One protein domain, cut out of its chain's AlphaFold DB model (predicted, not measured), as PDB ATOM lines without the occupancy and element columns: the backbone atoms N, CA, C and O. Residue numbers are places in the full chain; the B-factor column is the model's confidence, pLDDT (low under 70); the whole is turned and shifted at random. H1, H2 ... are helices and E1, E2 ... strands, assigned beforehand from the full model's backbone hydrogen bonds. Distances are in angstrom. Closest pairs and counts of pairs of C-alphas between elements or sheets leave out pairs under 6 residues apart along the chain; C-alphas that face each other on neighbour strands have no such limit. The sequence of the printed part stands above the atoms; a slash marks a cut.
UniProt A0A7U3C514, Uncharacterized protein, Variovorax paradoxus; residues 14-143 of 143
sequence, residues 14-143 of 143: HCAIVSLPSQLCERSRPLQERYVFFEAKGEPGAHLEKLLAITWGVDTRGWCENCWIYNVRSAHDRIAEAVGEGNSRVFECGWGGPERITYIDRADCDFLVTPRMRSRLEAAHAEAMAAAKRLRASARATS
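Overview. This is residues 14 to 143 of the 143 residues of an uncharacterized protein of Variovorax paradoxus (UniProt A0A7U3C514). A twisted sheet of four strands has H1 over one face and, over the other, H2 and part of the long helix H4, which runs on well past the sheet as an arm. The short helix H3 sits between H2 and H4. The printed part has 130 residues, with elements in the order E1, E2, H1, E3, H2, H3, E4, H4: four named helices and four named strands, class mixed. The sheet runs E3, E1, E2, E4 and is mixed. The whole is compact, with a radius of gyration of the C-alphas of 15.7 A and spans of 50 by 35 by 24 A.

Along the chain. The inner strands are E1, residues 14 to 19, 16.4 A long, and E2, residues 33 to 39, 19.3 A. The edge strands are E3, residues 69 to 74, 14.2 A, and E4, residues 109 to 112. H1 is residues 44 to 56, 17.5 A; H2 is residues 75 to 81; H3 is residues 88 to 91. H4, residues 115 to 141, is 39.4 A long. C-alpha 14 is at (261.670, 212.151, 205.588), C-alpha 115 at (258.609, 203.168, 217.675) and C-alpha 141 at (256.109, 241.521, 226.349).

Arrangement. E1 and E2 form an antiparallel hairpin, with N 16 and O 36 at 3.0 A. E3 is antiparallel to E1, with N 15 and O 73 at 2.8 A. E4 is parallel to E2, with N 110 and O 35 at 3.0 A. The sheet is only just strongly twisted, its C-alphas up to 4.5 A off the best plane. Three layers, helices on both faces of a sheet, hold H1 on one face and H2 and H4 on the opposite face. H1 has a height over the sheet of 8.3 A; the closest C-alphas of H1 and E3 are those of Gly 45 and Val 72, 6.5 A. H2 runs across the strands, at 77 degrees to E3 on the local plane. H4 runs along the strands, at 14 degrees to E4 on the local plane, with a height of 12.1 A. H3 only grazes the sheet, with residues 90 to 91. H3 touches H2, closest at the C-alphas of Val 90 and Ile 79, 5.2 A. H4 touches H3 with residues 124 to 131 alone, closest at the C-alphas of Ala 128 and Ser 88, 4.4 A. H1 is apart from H2, H3 and H4. E2, H1, E3 and E3, H2 H3, E4 are split strand-helix-strand units, their like-directed strands not neighbours, with right-handed crossovers. Each O i to N i+4 pair is within hydrogen-bond range in H2 and H4, and 8 of 9 in H1; H3 is too short for such a pair.

Size, cuts and confidence. The C-alphas farthest apart, of Asp 59 and Thr 142, are 49.9 A apart. The printed part has no cut. The links E1 to E2, H1 to E3 and H3 to E4 are long. Residues 95 to 100 and residue 143 have a pLDDT under 70.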
ATOM      1  N   HIS A  14     262.151 211.184 206.558       96.81
ATOM      2  CA  HIS A  14     261.670 212.151 205.588       96.81
ATOM      3  C   HIS A  14     260.359 212.744 206.093       96.81
ATOM      4  O   HIS A  14     259.678 212.150 206.927       96.81
ATOM      5  N   CYS A  15     260.018 213.924 205.595       97.12
ATOM      6  CA  CYS A  15     258.748 214.582 205.831       97.12
ATOM      7  C   CYS A  15     258.189 215.028 204.482       97.12
ATOM      8  O   CYS A  15     258.918 215.614 203.680       97.12
ATOM      9  N   ALA A  16     256.917 214.744 204.244       97.81
ATOM     10  CA  ALA A  16     256.170 215.217 203.089       97.81
ATOM     11  C   ALA A  16     254.909 215.942 203.552       97.81
ATOM     12  O   ALA A  16     254.413 215.684 204.652       97.81
ATOM     13  N   ILE A  17     254.385 216.814 202.699       97.00
ATOM     14  CA  ILE A  17     253.043 217.361 202.861       97.00
ATOM     15  C   ILE A  17     252.109 216.548 201.971       97.00
ATOM     16  O   ILE A  17     252.430 216.280 200.810       97.00
ATOM     17  N   VAL A  18     250.990 216.116 202.542       97.38
ATOM     18  CA  VAL A  18     249.997 215.288 201.865       97.38
ATOM     19  C   VAL A  18     248.649 215.982 201.921       97.38
ATOM     20  O   VAL A  18     248.068 216.113 202.998       97.38
ATOM     21  N   SER A  19     248.152 216.410 200.767       95.31
ATOM     22  CA  SER A  19     246.782 216.903 200.631       95.31
ATOM     23  C   SER A  19     245.817 215.752 200.880       95.31
ATOM     24  O   SER A  19     245.972 214.668 200.317       95.31
ATOM     25  N   LEU A  20     244.816 215.957 201.731       92.25
ATOM     26  CA  LEU A  20     243.815 214.937 202.003       92.25
ATOM     27  C   LEU A  20     242.738 214.929 200.916       92.25
ATOM     28  O   LEU A  20     242.151 215.975 200.622       92.25
ATOM     29  N   PRO A  21     242.411 213.755 200.344       85.12
ATOM     30  CA  PRO A  21     241.178 213.581 199.596       85.12
ATOM     31  C   PRO A  21     239.975 213.970 200.453       85.12
ATOM     32  O   PRO A  21     239.950 213.709 201.655       85.12
ATOM     33  N   SER A  22     238.941 214.530 199.822       85.81
ATOM     34  CA  SER A  22     237.732 214.998 200.519       85.81
ATOM     35  C   SER A  22     237.086 213.948 201.434       85.81
ATOM     36  O   SER A  22     236.493 214.313 202.444       85.81
ATOM     37  N   GLN A  23     237.228 212.653 201.122       85.88
ATOM     38  CA  GLN A  23     236.701 211.568 201.955       85.88
ATOM     39  C   GLN A  23     237.465 211.385 203.276       85.88
ATOM     40  O   GLN A  23     236.906 210.828 204.219       85.88
ATOM     41  N   LEU A  24     238.726 211.822 203.341       87.06
ATOM     42  CA  LEU A  24     239.576 211.766 204.535       87.06
ATOM     43  C   LEU A  24     239.569 213.081 205.325       87.06
ATOM     44  O   LEU A  24     240.017 213.113 206.468       87.06
ATOM     45  N   CYS A  25     239.049 214.161 204.740       89.06
ATOM     46  CA  CYS A  25     238.879 215.431 205.432       89.06
ATOM     47  C   CYS A  25     237.798 215.339 206.523       89.06
ATOM     48  O   CYS A  25     236.695 214.831 206.314       89.06
ATOM     49  N   GLU A  26     238.066 215.940 207.681       85.81
ATOM     50  CA  GLU A  26     237.019 216.352 208.623       85.81
ATOM     51  C   GLU A  26     235.949 217.196 207.910       85.81
ATOM     52  O   GLU A  26     236.260 218.127 207.161       85.81
ATOM     53  N   ARG A  27     234.671 216.918 208.197       80.00
ATOM     54  CA  ARG A  27     233.518 217.521 207.497       80.00
ATOM     55  C   ARG A  27     233.511 219.054 207.486       80.00
ATOM     56  O   ARG A  27     232.951 219.646 206.572       80.00
ATOM     57  N   SER A  28     234.101 219.693 208.492       82.06
ATOM     58  CA  SER A  28     234.150 221.152 208.637       82.06
ATOM     59  C   SER A  28     235.340 221.818 207.940       82.06
ATOM     60  O   SER A  28     235.422 223.046 207.952       82.06
ATOM     61  N   ARG A  29     236.278 221.059 207.356       79.88
ATOM     62  CA  ARG A  29     237.489 221.610 206.726       79.88
ATOM     63  C   ARG A  29     237.746 220.881 205.396       79.88
ATOM     64  O   ARG A  29     238.359 219.817 205.403       79.88
ATOM     65  N   PRO A  30     237.279 221.422 204.253       72.38
ATOM     66  CA  PRO A  30     237.340 220.729 202.961       72.38
ATOM     67  C   PRO A  30     238.741 220.694 202.330       72.38
ATOM     68  O   PRO A  30     238.970 219.901 201.423       72.38
ATOM     69  N   LEU A  31     239.673 221.522 202.811       83.56
ATOM     70  CA  LEU A  31     241.075 221.540 202.397       83.56
ATOM     71  C   LEU A  31     241.934 221.280 203.631       83.56
ATOM     72  O   LEU A  31     242.033 222.135 204.514       83.56
ATOM     73  N   GLN A  32     242.487 220.076 203.712       90.19
ATOM     74  CA  GLN A  32     243.356 219.661 204.804       90.19
ATOM     75  C   GLN A  32     244.626 219.047 204.255       90.19
ATOM     76  O   GLN A  32     244.602 218.312 203.271       90.19
ATOM     77  N   GLU A  33     245.717 219.335 204.943       94.31
ATOM     78  CA  GLU A  33     247.034 218.802 204.648       94.31
ATOM     79  C   GLU A  33     247.559 218.083 205.888       94.31
ATOM     80  O   GLU A  33     247.263 218.464 207.024       94.31
ATOM     81  N   ARG A  34     248.345 217.034 205.663       95.88
ATOM     82  CA  ARG A  34     249.059 216.298 206.705       95.88
ATOM     83  C   ARG A  34     250.549 216.428 206.482       95.88
ATOM     84  O   ARG A  34     251.030 216.234 205.368       95.88
ATOM     85  N   TYR A  35     251.289 216.670 207.553       97.38
ATOM     86  CA  TYR A  35     252.736 216.502 207.557       97.38
ATOM     87  C   TYR A  35     253.055 215.062 207.936       97.38
ATOM     88  O   TYR A  35     252.920 214.658 209.094       97.38
ATOM     89  N   VAL A  36     253.471 214.269 206.954       98.06
ATOM     90  CA  VAL A  36     253.737 212.846 207.152       98.06
ATOM     91  C   VAL A  36     255.233 212.625 207.289       98.06
ATOM     92  O   VAL A  36     255.990 212.845 206.345       98.06
ATOM     93  N   PHE A  37     255.658 212.180 208.469       97.88
ATOM     94  CA  PHE A  37     257.030 211.773 208.745       97.88
ATOM     95  C   PHE A  37     257.162 210.267 208.586       97.88
ATOM     96  O   PHE A  37     256.384 209.519 209.172       97.88
ATOM     97  N   PHE A  38     258.156 209.812 207.832       98.19
ATOM     98  CA  PHE A  38     258.320 208.397 207.507       98.19
ATOM     99  C   PHE A  38     259.790 208.026 207.308       98.19
ATOM    100  O   PHE A  38     260.627 208.877 207.006       98.19
ATOM    101  N   GLU A  39     260.115 206.750 207.495       96.25
ATOM    102  CA  GLU A  39     261.445 206.214 207.198       96.25
ATOM    103  C   GLU A  39     261.464 205.668 205.769       96.25
ATOM    104  O   GLU A  39     260.539 204.971 205.366       96.25
ATOM    105  N   ALA A  40     262.512 205.962 204.997       94.44
ATOM    106  CA  ALA A  40     262.645 205.458 203.630       94.44
ATOM    107  C   ALA A  40     264.099 205.137 203.273       94.44
ATOM    108  O   ALA A  40     265.036 205.763 203.773       94.44
ATOM    109  N   LYS A  41     264.274 204.168 202.370       87.19
ATOM    110  CA  LYS A  41     265.538 203.877 201.679       87.19
ATOM    111  C   LYS A  41     265.264 203.915 200.173       87.19
ATOM    112  O   LYS A  41     264.422 203.152 199.709       87.19
ATOM    113  N   GLY A  42     265.957 204.775 199.427       87.75
ATOM    114  CA  GLY A  42     265.701 204.984 197.995       87.75
ATOM    115  C   GLY A  42     264.666 206.083 197.754       87.75
ATOM    116  O   GLY A  42     264.724 207.100 198.432       87.75
ATOM    117  N   GLU A  43     263.735 205.866 196.821       94.25
ATOM    118  CA  GLU A  43     262.744 206.858 196.368       94.25
ATOM    119  C   GLU A  43     261.659 207.142 197.427       94.25
ATOM    120  O   GLU A  43     260.729 206.342 197.597       94.25
ATOM    121  N   PRO A  44     261.729 208.274 198.155       96.06
ATOM    122  CA  PRO A  44     260.891 208.493 199.330       96.06
ATOM    123  C   PRO A  44     259.419 208.731 198.965       96.06
ATOM    124  O   PRO A  44     258.542 208.264 199.685       96.06
ATOM    125  N   GLY A  45     259.127 209.385 197.837       96.69
ATOM    126  CA  GLY A  45     257.751 209.638 197.390       96.69
ATOM    127  C   GLY A  45     256.989 208.349 197.070       96.69
ATOM    128  O   GLY A  45     255.967 208.056 197.687       96.69
ATOM    129  N   ALA A  46     257.547 207.513 196.188       96.00
ATOM    130  CA  ALA A  46     256.949 206.225 195.829       96.00
ATOM    131  C   ALA A  46     256.848 205.261 197.026       96.00
ATOM    132  O   ALA A  46     255.945 204.424 197.092       96.00
ATOM    133  N   HIS A  47     257.777 205.355 197.984       97.38
ATOM    134  CA  HIS A  47     257.669 204.610 199.235       97.38
ATOM    135  C   HIS A  47     256.502 205.108 200.096       97.38
ATOM    136  O   HIS A  47     255.732 204.291 200.605       97.38
ATOM    137  N   LEU A  48     256.347 206.428 200.221       98.00
ATOM    138  CA  LEU A  48     255.280 207.041 201.001       98.00
ATOM    139  C   LEU A  48     253.892 206.699 200.455       98.00
ATOM    140  O   LEU A  48     253.020 206.386 201.258       98.00
ATOM    141  N   GLU A  49     253.694 206.674 199.131       97.75
ATOM    142  CA  GLU A  49     252.430 206.201 198.542       97.75
ATOM    143  C   GLU A  49     252.041 204.839 199.135       97.75
ATOM    144  O   GLU A  49     250.990 204.688 199.750       97.75
ATOM    145  N   LYS A  50     252.941 203.852 199.081       97.38
ATOM    146  CA  LYS A  50     252.663 202.503 199.603       97.38
ATOM    147  C   LYS A  50     252.335 202.504 201.100       97.38
ATOM    148  O   LYS A  50     251.445 201.769 201.524       97.38
ATOM    149  N   LEU A  51     253.041 203.309 201.899       97.19
ATOM    150  CA  LEU A  51     252.780 203.423 203.337       97.19
ATOM    151  C   LEU A  51     251.403 204.031 203.624       97.19
ATOM    152  O   LEU A  51     250.697 203.554 204.517       97.19
ATOM    153  N   LEU A  52     251.010 205.058 202.871       97.19
ATOM    154  CA  LEU A  52     249.714 205.714 203.014       97.19
ATOM    155  C   LEU A  52     248.573 204.801 202.575       97.19
ATOM    156  O   LEU A  52     247.579 204.724 203.289       97.19
ATOM    157  N   ALA A  53     248.732 204.042 201.488       96.62
ATOM    158  CA  ALA A  53     247.712 203.085 201.066       96.62
ATOM    159  C   ALA A  53     247.367 202.078 202.171       96.62
ATOM    160  O   ALA A  53     246.199 201.799 202.432       96.62
ATOM    161  N   ILE A  54     248.392 201.580 202.869       96.12
ATOM    162  CA  ILE A  54     248.227 200.644 203.986       96.12
ATOM    163  C   ILE A  54     247.626 201.346 205.207       96.12
ATOM    164  O   ILE A  54     246.719 200.813 205.840       96.12
ATOM    165  N   THR A  55     248.137 202.529 205.558       94.94
ATOM    166  CA  THR A  55     247.780 203.192 206.821       94.94
ATOM    167  C   THR A  55     246.411 203.864 206.764       94.94
ATOM    168  O   THR A  55     245.679 203.857 207.750       94.94
ATOM    169  N   TRP A  56     246.065 204.466 205.627       94.12
ATOM    170  CA  TRP A  56     244.817 205.208 205.432       94.12
ATOM    171  C   TRP A  56     243.738 204.377 204.731       94.12
ATOM    172  O   TRP A  56     242.585 204.794 204.699       94.12
ATOM    173  N   GLY A  57     244.086 203.205 204.188       93.62
ATOM    174  CA  GLY A  57     243.128 202.298 203.554       93.62
ATOM    175  C   GLY A  57     242.542 202.831 202.243       93.62
ATOM    176  O   GLY A  57     241.384 202.556 201.939       93.62
ATOM    177  N   VAL A  58     243.316 203.607 201.477       93.31
ATOM    178  CA  VAL A  58     242.902 204.214 200.198       93.31
ATOM    179  C   VAL A  58     243.900 203.895 199.082       93.31
ATOM    180  O   VAL A  58     245.051 203.575 199.354       93.31
ATOM    181  N   ASP A  59     243.485 203.980 197.815       95.12
ATOM    182  CA  ASP A  59     244.420 203.842 196.692       95.12
ATOM    183  C   ASP A  59     245.213 205.139 196.506       95.12
ATOM    184  O   ASP A  59     244.646 206.192 196.206       95.12
ATOM    185  N   THR A  60     246.528 205.052 196.695       96.62
ATOM    186  CA  THR A  60     247.439 206.199 196.633       96.62
ATOM    187  C   THR A  60     248.346 206.200 195.407       96.62
ATOM    188  O   THR A  60     249.316 206.956 195.369       96.62
ATOM    189  N   ARG A  61     248.107 205.318 194.429       96.38
ATOM    190  CA  ARG A  61     248.965 205.234 193.239       96.38
ATOM    191  C   ARG A  61     248.962 206.550 192.466       96.38
ATOM    192  O   ARG A  61     247.900 207.071 192.128       96.38
ATOM    193  N   GLY A  62     250.158 207.057 192.169       95.69
ATOM    194  CA  GLY A  62     250.345 208.283 191.392       95.69
ATOM    195  C   GLY A  62     250.017 209.557 192.173       95.69
ATOM    196  O   GLY A  62     249.840 210.617 191.576       95.69
ATOM    197  N   TRP A  63     249.901 209.496 193.500       97.12
ATOM    198  CA  TRP A  63     249.678 210.681 194.329       97.12
ATOM    199  C   TRP A  63     250.840 211.675 194.264       97.12
ATOM    200  O   TRP A  63     250.597 212.880 194.285       97.12
ATOM    201  N   CYS A  64     252.083 211.210 194.137       95.88
ATOM    202  CA  CYS A  64     253.228 212.082 193.885       95.88
ATOM    203  C   CYS A  64     253.106 212.790 192.528       95.88
ATOM    204  O   CYS A  64     253.276 214.004 192.453       95.88
ATOM    205  N   GLU A  65     252.768 212.053 191.468       95.31
ATOM    206  CA  GLU A  65     252.629 212.593 190.106       95.31
ATOM    207  C   GLU A  65     251.480 213.604 189.998       95.31
ATOM    208  O   GLU A  65     251.578 214.594 189.280       95.31
ATOM    209  N   ASN A  66     250.407 213.384 190.760       94.31
ATOM    210  CA  ASN A  66     249.223 214.238 190.795       94.31
ATOM    211  C   ASN A  66     249.279 215.327 191.887       94.31
ATOM    212  O   ASN A  66     248.246 215.908 192.218       94.31
ATOM    213  N   CYS A  67     250.455 215.595 192.466       92.75
ATOM    214  CA  CYS A  67     250.682 216.634 193.482       92.75
ATOM    215  C   CYS A  67     249.869 216.486 194.786       92.75
ATOM    216  O   CYS A  67     249.726 217.450 195.536       92.75
ATOM    217  N   TRP A  68     249.370 215.290 195.100       95.44
ATOM    218  CA  TRP A  68     248.762 214.992 196.403       95.44
ATOM    219  C   TRP A  68     249.817 214.787 197.485       95.44
ATOM    220  O   TRP A  68     249.560 215.078 198.645       95.44
ATOM    221  N   ILE A  69     251.007 214.320 197.105       97.50
ATOM    222  CA  ILE A  69     252.190 214.231 197.964       97.50
ATOM    223  C   ILE A  69     253.252 215.160 197.383       97.50
ATOM    224  O   ILE A  69     253.682 214.976 196.246       97.50
ATOM    225  N   TYR A  70     253.711 216.129 198.166       96.06
ATOM    226  CA  TYR A  70     254.693 217.118 197.725       96.06
ATOM    227  C   TYR A  70     255.618 217.543 198.867       96.06
ATOM    228  O   TYR A  70     255.459 217.141 200.021       96.06
ATOM    229  N   ASN A  71     256.642 218.336 198.531       95.12
ATOM    230  CA  ASN A  71     257.673 218.791 199.470       95.12
ATOM    231  C   ASN A  71     258.321 217.645 200.267       95.12
ATOM    232  O   ASN A  71     258.644 217.806 201.445       95.12
ATOM    233  N   VAL A  72     258.520 216.495 199.614       96.62
ATOM    234  CA  VAL A  72     259.199 215.337 200.200       96.62
ATOM    235  C   VAL A  72     260.662 215.702 200.434       96.62
ATOM    236  O   VAL A  72     261.428 215.859 199.486       96.62
ATOM    237  N   ARG A  73     261.053 215.860 201.697       94.94
ATOM    238  CA  ARG A  73     262.415 216.252 202.084       94.94
ATOM    239  C   ARG A  73     262.923 215.402 203.226       94.94
ATOM    240  O   ARG A  73     262.147 214.986 204.088       94.94
ATOM    241  N   SER A  74     264.230 215.165 203.261       93.94
ATOM    242  CA  SER A  74     264.836 214.502 204.411       93.94
ATOM    243  C   SER A  74     264.738 215.400 205.653       93.94
ATOM    244  O   SER A  74     264.710 216.631 205.562       93.94
ATOM    245  N   ALA A  75     264.698 214.798 206.843       92.19
ATOM    246  CA  ALA A  75     264.763 215.540 208.100       92.19
ATOM    247  C   ALA A  75     266.060 216.361 208.195       92.19
ATOM    248  O   ALA A  75     266.056 217.458 208.744       92.19
ATOM    249  N   HIS A  76     267.146 215.845 207.613       89.88
ATOM    250  CA  HIS A  76     268.426 216.534 207.497       89.88
ATOM    251  C   HIS A  76     268.287 217.862 206.740       89.88
ATOM    252  O   HIS A  76     268.673 218.901 207.272       89.88
ATOM    253  N   ASP A  77     267.684 217.846 205.552       90.25
ATOM    254  CA  ASP A  77     267.567 219.046 204.712       90.25
ATOM    255  C   ASP A  77     266.629 220.070 205.347       90.25
ATOM    256  O   ASP A  77     266.944 221.255 205.418       90.25
ATOM    257  N   ARG A  78     265.522 219.601 205.938       91.19
ATOM    258  CA  ARG A  78     264.615 220.466 206.706       91.19
ATOM    259  C   ARG A  78     265.323 221.163 207.865       91.19
ATOM    260  O   ARG A  78     265.089 222.342 208.091       91.19
ATOM    261  N   ILE A  79     266.188 220.456 208.593       89.31
ATOM    262  CA  ILE A  79     266.961 221.028 209.704       89.31
ATOM    263  C   ILE A  79     268.028 222.010 209.203       89.31
ATOM    264  O   ILE A  79     268.312 222.990 209.890       89.31
ATOM    265  N   ALA A  80     268.634 221.739 208.047       86.81
ATOM    266  CA  ALA A  80     269.666 222.588 207.462       86.81
ATOM    267  C   ALA A  80     269.109 223.934 206.969       86.81
ATOM    268  O   ALA A  80     269.797 224.946 207.073       86.81
ATOM    269  N   GLU A  81     267.874 223.947 206.468       86.38
ATOM    270  CA  GLU A  81     267.191 225.151 205.974       86.38
ATOM    271  C   GLU A  81     266.416 225.920 207.057       86.38
ATOM    272  O   GLU A  81     266.014 227.063 206.844       86.38
ATOM    273  N   ALA A  82     266.182 225.296 208.210       87.19
ATOM    274  CA  ALA A  82     265.435 225.878 209.316       87.19
ATOM    275  C   ALA A  82     266.220 226.974 210.056       87.19
ATOM    276  O   ALA A  82     267.450 226.936 210.151       87.19
ATOM    277  N   VAL A  83     265.486 227.927 210.633       85.19
ATOM    278  CA  VAL A  83     266.054 229.120 211.286       85.19
ATOM    279  C   VAL A  83     266.174 228.942 212.799       85.19
ATOM    280  O   VAL A  83     267.025 229.574 213.422       85.19
ATOM    281  N   GLY A  84     265.335 228.095 213.402       81.62
ATOM    282  CA  GLY A  84     265.331 227.857 214.841       81.62
ATOM    283  C   GLY A  84     266.523 227.040 215.336       81.62
ATOM    284  O   GLY A  84     267.580 226.950 214.715       81.62
ATOM    285  N   GLU A  85     266.358 226.403 216.494       81.94
ATOM    286  CA  GLU A  85     267.443 225.690 217.170       81.94
ATOM    287  C   GLU A  85     267.089 224.226 217.473       81.94
ATOM    288  O   GLU A  85     265.925 223.836 217.614       81.94
ATOM    289  N   GLY A  86     268.121 223.388 217.598       83.94
ATOM    290  CA  GLY A  86     267.974 221.997 218.036       83.94
ATOM    291  C   GLY A  86     267.215 221.101 217.050       83.94
ATOM    292  O   GLY A  86     267.299 221.293 215.833       83.94
ATOM    293  N   ASN A  87     266.517 220.093 217.583       85.00
ATOM    294  CA  ASN A  87     265.726 219.136 216.799       85.00
ATOM    295  C   ASN A  87     264.360 219.701 216.386       85.00
ATOM    296  O   ASN A  87     263.789 219.244 215.397       85.00
ATOM    297  N   SER A  88     263.853 220.702 217.115       88.19
ATOM    298  CA  SER A  88     262.564 221.355 216.841       88.19
ATOM    299  C   SER A  88     262.437 221.882 215.407       88.19
ATOM    300  O   SER A  88     261.353 221.855 214.828       88.19
ATOM    301  N   ARG A  89     263.575 222.264 214.815       89.81
ATOM    302  CA  ARG A  89     263.742 222.707 213.427       89.81
ATOM    303  C   ARG A  89     263.066 221.818 212.390       89.81
ATOM    304  O   ARG A  89     262.553 222.312 211.392       89.81
ATOM    305  N   VAL A  90     263.019 220.504 212.620       92.56
ATOM    306  CA  VAL A  90     262.388 219.576 211.670       92.56
ATOM    307  C   VAL A  90     260.889 219.869 211.482       92.56
ATOM    308  O   VAL A  90     260.332 219.600 210.411       92.56
ATOM    309  N   PHE A  91     260.258 220.477 212.493       93.88
ATOM    310  CA  PHE A  91     258.846 220.843 212.517       93.88
ATOM    311  C   PHE A  91     258.560 222.280 212.066       93.88
ATOM    312  O   PHE A  91     257.421 222.714 212.188       93.88
ATOM    313  N   GLU A  92     259.528 223.036 211.548       92.31
ATOM    314  CA  GLU A  92     259.258 224.388 211.036       92.31
ATOM    315  C   GLU A  92     258.440 224.337 209.730       92.31
ATOM    316  O   GLU A  92     258.755 223.577 208.809       92.31
ATOM    317  N   CYS A  93     257.361 225.121 209.640       87.44
ATOM    318  CA  CYS A  93     256.461 225.148 208.474       87.44
ATOM    319  C   CYS A  93     256.136 226.548 207.932       87.44
ATOM    320  O   CYS A  93     255.464 226.661 206.909       87.44
ATOM    321  N   GLY A  94     256.591 227.607 208.601       71.06
ATOM    322  CA  GLY A  94     256.280 228.988 208.232       71.06
ATOM    323  C   GLY A  94     257.301 229.613 207.296       71.06
ATOM    324  O   GLY A  94     258.502 229.452 207.478       71.06
ATOM    325  N   TRP A  95     256.816 230.418 206.351       57.41
ATOM    326  CA  TRP A  95     257.631 231.247 205.449       57.41
ATOM    327  C   TRP A  95     257.833 232.685 205.963       57.41
ATOM    328  O   TRP A  95     258.240 233.568 205.217       57.41
ATOM    329  N   GLY A  96     257.508 232.958 207.229       54.00
ATOM    330  CA  GLY A  96     257.362 234.321 207.754       54.00
ATOM    331  C   GLY A  96     258.663 235.068 208.081       54.00
ATOM    332  O   GLY A  96     258.601 236.106 208.735       54.00
ATOM    333  N   GLY A  97     259.819 234.555 207.653       52.75
ATOM    334  CA  GLY A  97     261.128 235.113 207.987       52.75
ATOM    335  C   GLY A  97     261.538 234.896 209.455       52.75
ATOM    336  O   GLY A  97     260.824 234.232 210.213       52.75
ATOM    337  N   PRO A  98     262.687 235.456 209.876       54.06
ATOM    338  CA  PRO A  98     263.281 235.215 211.198       54.06
ATOM    339  C   PRO A  98     262.373 235.572 212.386       54.06
ATOM    340  O   PRO A  98     262.522 235.011 213.466       54.06
ATOM    341  N   GLU A  99     261.414 236.479 212.190       59.31
ATOM    342  CA  GLU A  99     260.513 236.958 213.247       59.31
ATOM    343  C   GLU A  99     259.257 236.090 213.438       59.31
ATOM    344  O   GLU A  99     258.477 236.321 214.363       59.31
ATOM    345  N   ARG A 100     259.020 235.092 212.573       68.38
ATOM    346  CA  ARG A 100     257.781 234.294 212.576       68.38
ATOM    347  C   ARG A 100     258.040 232.819 212.292       68.38
ATOM    348  O   ARG A 100     257.419 232.230 211.408       68.38
ATOM    349  N   ILE A 101     258.935 232.211 213.069       82.38
ATOM    350  CA  ILE A 101     259.066 230.751 213.078       82.38
ATOM    351  C   ILE A 101     257.734 230.158 213.556       82.38
ATOM    352  O   ILE A 101     257.301 230.391 214.688       82.38
ATOM    353  N   THR A 102     257.073 229.396 212.685       88.00
ATOM    354  CA  THR A 102     255.897 228.596 213.039       88.00
ATOM    355  C   THR A 102     256.241 227.124 212.967       88.00
ATOM    356  O   THR A 102     256.967 226.684 212.075       88.00
ATOM    357  N   TYR A 103     255.680 226.367 213.903       91.81
ATOM    358  CA  TYR A 103     255.880 224.931 214.005       91.81
ATOM    359  C   TYR A 103     254.585 224.192 213.689       91.81
ATOM    360  O   TYR A 103     253.499 224.691 213.991       91.81
ATOM    361  N   ILE A 104     254.719 223.010 213.092       93.75
ATOM    362  CA  ILE A 104     253.602 222.134 212.741       93.75
ATOM    363  C   ILE A 104     252.885 221.683 214.019       93.75
ATOM    364  O   ILE A 104     253.525 221.259 214.988       93.75
ATOM    365  N   ASP A 105     251.553 221.735 214.023       91.94
ATOM    366  CA  ASP A 105     250.759 221.192 215.123       91.94
ATOM    367  C   ASP A 105     250.854 219.657 215.146       91.94
ATOM    368  O   ASP A 105     250.898 218.991 214.109       91.94
ATOM    369  N   ARG A 106     250.856 219.061 216.344       93.94
ATOM    370  CA  ARG A 106     250.830 217.601 216.482       93.94
ATOM    371  C   ARG A 106     249.602 217.009 215.805       93.94
ATOM    372  O   ARG A 106     249.705 215.901 215.271       93.94
ATOM    373  N   ALA A 107     248.474 217.717 215.867       91.69
ATOM    374  CA  ALA A 107     247.218 217.288 215.274       91.69
ATOM    375  C   ALA A 107     247.349 217.082 213.765       91.69
ATOM    376  O   ALA A 107     246.758 216.134 213.271       91.69
ATOM    377  N   ASP A 108     248.180 217.873 213.079       93.38
ATOM    378  CA  ASP A 108     248.388 217.836 211.625       93.38
ATOM    379  C   ASP A 108     249.508 216.863 211.194       93.38
ATOM    380  O   ASP A 108     249.860 216.796 210.016       93.38
ATOM    381  N   CYS A 109     250.089 216.104 212.134       95.19
ATOM    382  CA  CYS A 109     251.201 215.187 211.873       95.19
ATOM    383  C   CYS A 109     250.792 213.710 211.891       95.19
ATOM    384  O   CYS A 109     250.186 213.234 212.857       95.19
ATOM    385  N   ASP A 110     251.304 212.951 210.921       97.06
ATOM    386  CA  ASP A 110     251.325 211.488 210.945       97.06
ATOM    387  C   ASP A 110     252.757 210.970 211.000       97.06
ATOM    388  O   ASP A 110     253.617 211.382 210.225       97.06
ATOM    389  N   PHE A 111     253.026 210.046 211.921       97.50
ATOM    390  CA  PHE A 111     254.341 209.421 212.065       97.50
ATOM    391  C   PHE A 111     254.248 207.964 211.608       97.50
ATOM    392  O   PHE A 111     253.690 207.129 212.318       97.50
ATOM    393  N   LEU A 112     254.794 207.658 210.435       97.31
ATOM    394  CA  LEU A 112     254.877 206.328 209.824       97.31
ATOM    395  C   LEU A 112     256.316 205.812 209.940       97.31
ATOM    396  O   LEU A 112     257.032 205.620 208.960       97.31
ATOM    397  N   VAL A 113     256.761 205.672 211.184       96.62
ATOM    398  CA  VAL A 113     258.143 205.340 211.547       96.62
ATOM    399  C   VAL A 113     258.170 204.255 212.621       96.62
ATOM    400  O   VAL A 113     257.168 203.994 213.295       96.62
ATOM    401  N   THR A 114     259.339 203.662 212.839       95.56
ATOM    402  CA  THR A 114     259.610 202.745 213.951       95.56
ATOM    403  C   THR A 114     259.308 203.394 215.313       95.56
ATOM    404  O   THR A 114     259.475 204.607 215.478       95.56
ATOM    405  N   PRO A 115     258.935 202.617 216.352       95.75
ATOM    406  CA  PRO A 115     258.609 203.168 217.675       95.75
ATOM    407  C   PRO A 115     259.728 204.021 218.287       95.75
ATOM    408  O   PRO A 115     259.477 205.069 218.883       95.75
ATOM    409  N   ARG A 116     260.986 203.606 218.088       93.38
ATOM    410  CA  ARG A 116     262.158 204.364 218.541       93.38
ATOM    411  C   ARG A 116     262.232 205.734 217.874       93.38
ATOM    412  O   ARG A 116     262.547 206.718 218.540       93.38
ATOM    413  N   MET A 117     261.967 205.796 216.572       94.31
ATOM    414  CA  MET A 117     262.001 207.048 215.828       94.31
ATOM    415  C   MET A 117     260.805 207.937 216.170       94.31
ATOM    416  O   MET A 117     260.977 209.137 216.362       94.31
ATOM    417  N   ARG A 118     259.620 207.346 216.359       95.69
ATOM    418  CA  ARG A 118     258.428 208.050 216.850       95.69
ATOM    419  C   ARG A 118     258.725 208.786 218.153       95.69
ATOM    420  O   ARG A 118     258.476 209.980 218.225       95.69
ATOM    421  N   SER A 119     259.312 208.109 219.141       94.56
ATOM    422  CA  SER A 119     259.646 208.731 220.430       94.56
ATOM    423  C   SER A 119     260.586 209.936 220.274       94.56
ATOM    424  O   SER A 119     260.406 210.956 220.937       94.56
ATOM    425  N   ARG A 120     261.555 209.863 219.352       93.94
ATOM    426  CA  ARG A 120     262.458 210.985 219.047       93.94
ATOM    427  C   ARG A 120     261.732 212.152 218.385       93.94
ATOM    428  O   ARG A 120     261.974 213.295 218.757       93.94
ATOM    429  N   LEU A 121     260.845 211.869 217.431       94.88
ATOM    430  CA  LEU A 121     260.018 212.886 216.779       94.88
ATOM    431  C   LEU A 121     259.044 213.536 217.766       94.88
ATOM    432  O   LEU A 121     258.869 214.746 217.728       94.88
ATOM    433  N   GLU A 122     258.461 212.769 218.687       95.38
ATOM    434  CA  GLU A 122     257.585 213.293 219.740       95.38
ATOM    435  C   GLU A 122     258.342 214.198 220.718       95.38
ATOM    436  O   GLU A 122     257.854 215.277 221.052       95.38
ATOM    437  N   ALA A 123     259.561 213.823 221.118       92.88
ATOM    438  CA  ALA A 123     260.416 214.686 221.933       92.88
ATOM    439  C   ALA A 123     260.773 215.992 221.197       92.88
ATOM    440  O   ALA A 123     260.626 217.081 221.751       92.88
ATOM    441  N   ALA A 124     261.167 215.898 219.924       92.69
ATOM    442  CA  ALA A 124     261.467 217.063 219.093       92.69
ATOM    443  C   ALA A 124     260.232 217.955 218.852       92.69
ATOM    444  O   ALA A 124     260.351 219.179 218.800       92.69
ATOM    445  N   HIS A 125     259.036 217.367 218.754       94.75
ATOM    446  CA  HIS A 125     257.780 218.112 218.658       94.75
ATOM    447  C   HIS A 125     257.473 218.855 219.963       94.75
ATOM    448  O   HIS A 125     257.146 220.041 219.941       94.75
ATOM    449  N   ALA A 126     257.669 218.211 221.115       93.62
ATOM    450  CA  ALA A 126     257.519 218.865 222.412       93.62
ATOM    451  C   ALA A 126     258.489 220.055 222.574       93.62
ATOM    452  O   ALA A 126     258.087 221.116 223.062       93.62
ATOM    453  N   GLU A 127     259.738 219.917 222.112       92.25
ATOM    454  CA  GLU A 127     260.701 221.025 222.043       92.25
ATOM    455  C   GLU A 127     260.183 222.174 221.164       92.25
ATOM    456  O   GLU A 127     260.246 223.336 221.577       92.25
ATOM    457  N   ALA A 128     259.618 221.861 219.993       91.12
ATOM    458  CA  ALA A 128     259.031 222.843 219.081       91.12
ATOM    459  C   ALA A 128     257.869 223.613 219.722       91.12
ATOM    460  O   ALA A 128     257.832 224.844 219.676       91.12
ATOM    461  N   MET A 129     256.959 222.921 220.410       92.44
ATOM    462  CA  MET A 129     255.838 223.570 221.096       92.44
ATOM    463  C   MET A 129     256.303 224.455 222.259       92.44
ATOM    464  O   MET A 129     255.753 225.541 222.481       92.44
ATOM    465  N   ALA A 130     257.347 224.039 222.981       91.06
ATOM    466  CA  ALA A 130     257.964 224.864 224.012       91.06
ATOM    467  C   ALA A 130     258.626 226.121 223.417       91.06
ATOM    468  O   ALA A 130     258.456 227.214 223.964       91.06
ATOM    469  N   ALA A 131     259.333 225.994 222.291       88.31
ATOM    470  CA  ALA A 131     259.920 227.122 221.570       88.31
ATOM    471  C   ALA A 131     258.841 228.102 221.078       88.31
ATOM    472  O   ALA A 131     258.919 229.296 221.372       88.31
ATOM    473  N   ALA A 132     257.772 227.597 220.456       88.44
ATOM    474  CA  ALA A 132     256.634 228.398 220.006       88.44
ATOM    475  C   ALA A 132     256.008 229.214 221.149       88.44
ATOM    476  O   ALA A 132     255.695 230.397 220.993       88.44
ATOM    477  N   LYS A 133     255.845 228.599 222.330       88.56
ATOM    478  CA  LYS A 133     255.308 229.277 223.516       88.56
ATOM    479  C   LYS A 133     256.216 230.414 223.989       88.56
ATOM    480  O   LYS A 133     255.704 231.477 224.334       88.56
ATOM    481  N   ARG A 134     257.539 230.210 223.987       88.06
ATOM    482  CA  ARG A 134     258.520 231.247 224.358       88.06
ATOM    483  C   ARG A 134     258.468 232.427 223.392       88.06
ATOM    484  O   ARG A 134     258.344 233.556 223.849       88.06
ATOM    485  N   LEU A 135     258.460 232.165 222.084       84.00
ATOM    486  CA  LEU A 135     258.372 233.208 221.054       84.00
ATOM    487  C   LEU A 135     257.106 234.066 221.215       84.00
ATOM    488  O   LEU A 135     257.181 235.292 221.207       84.00
ATOM    489  N   ARG A 136     255.949 233.432 221.450       83.50
ATOM    490  CA  ARG A 136     254.676 234.139 221.695       83.50
ATOM    491  C   ARG A 136     254.701 234.981 222.973       83.50
ATOM    492  O   ARG A 136     254.145 236.076 222.987       83.50
ATOM    493  N   ALA A 137     255.321 234.478 224.041       84.06
ATOM    494  CA  ALA A 137     255.452 235.217 225.293       84.06
ATOM    495  C   ALA A 137     256.341 236.459 225.124       84.06
ATOM    496  O   ALA A 137     255.957 237.537 225.574       84.06
ATOM    497  N   SER A 138     257.473 236.326 224.423       81.88
ATOM    498  CA  SER A 138     258.370 237.446 224.123       81.88
ATOM    499  C   SER A 138     257.686 238.517 223.273       81.88
ATOM    500  O   SER A 138     257.754 239.687 223.626       81.88
ATOM    501  N   ALA A 139     256.954 238.123 222.222       80.12
ATOM    502  CA  ALA A 139     256.246 239.061 221.349       80.12
ATOM    503  C   ALA A 139     255.190 239.902 222.093       80.12
ATOM    504  O   ALA A 139     255.010 241.077 221.787       80.12
ATOM    505  N   ARG A 140     254.517 239.311 223.091       77.44
ATOM    506  CA  ARG A 140     253.528 240.005 223.932       77.44
ATOM    507  C   ARG A 140     254.162 240.931 224.975       77.44
ATOM    508  O   ARG A 140     253.512 241.861 225.424       77.44
ATOM    509  N   ALA A 141     255.396 240.663 225.401       73.19
ATOM    510  CA  ALA A 141     256.109 241.521 226.349       73.19
ATOM    511  C   ALA A 141     256.677 242.791 225.688       73.19
ATOM    512  O   ALA A 141     256.979 243.759 226.378       73.19
ATOM    513  N   THR A 142     256.830 242.773 224.363       70.31
ATOM    514  CA  THR A 142     257.341 243.888 223.552       70.31
ATOM    515  C   THR A 142     256.246 244.739 222.894       70.31
ATOM    516  O   THR A 142     256.581 245.693 222.197       70.31
ATOM    517  N   SER A 143     254.968 244.388 223.083       59.31
ATOM    518  CA  SER A 143     253.782 245.092 222.559       59.31
ATOM    519  C   SER A 143     253.051 245.854 223.654       59.31
ATOM    520  O   SER A 143     252.660 247.011 223.407       59.31
TER     521      SER A 143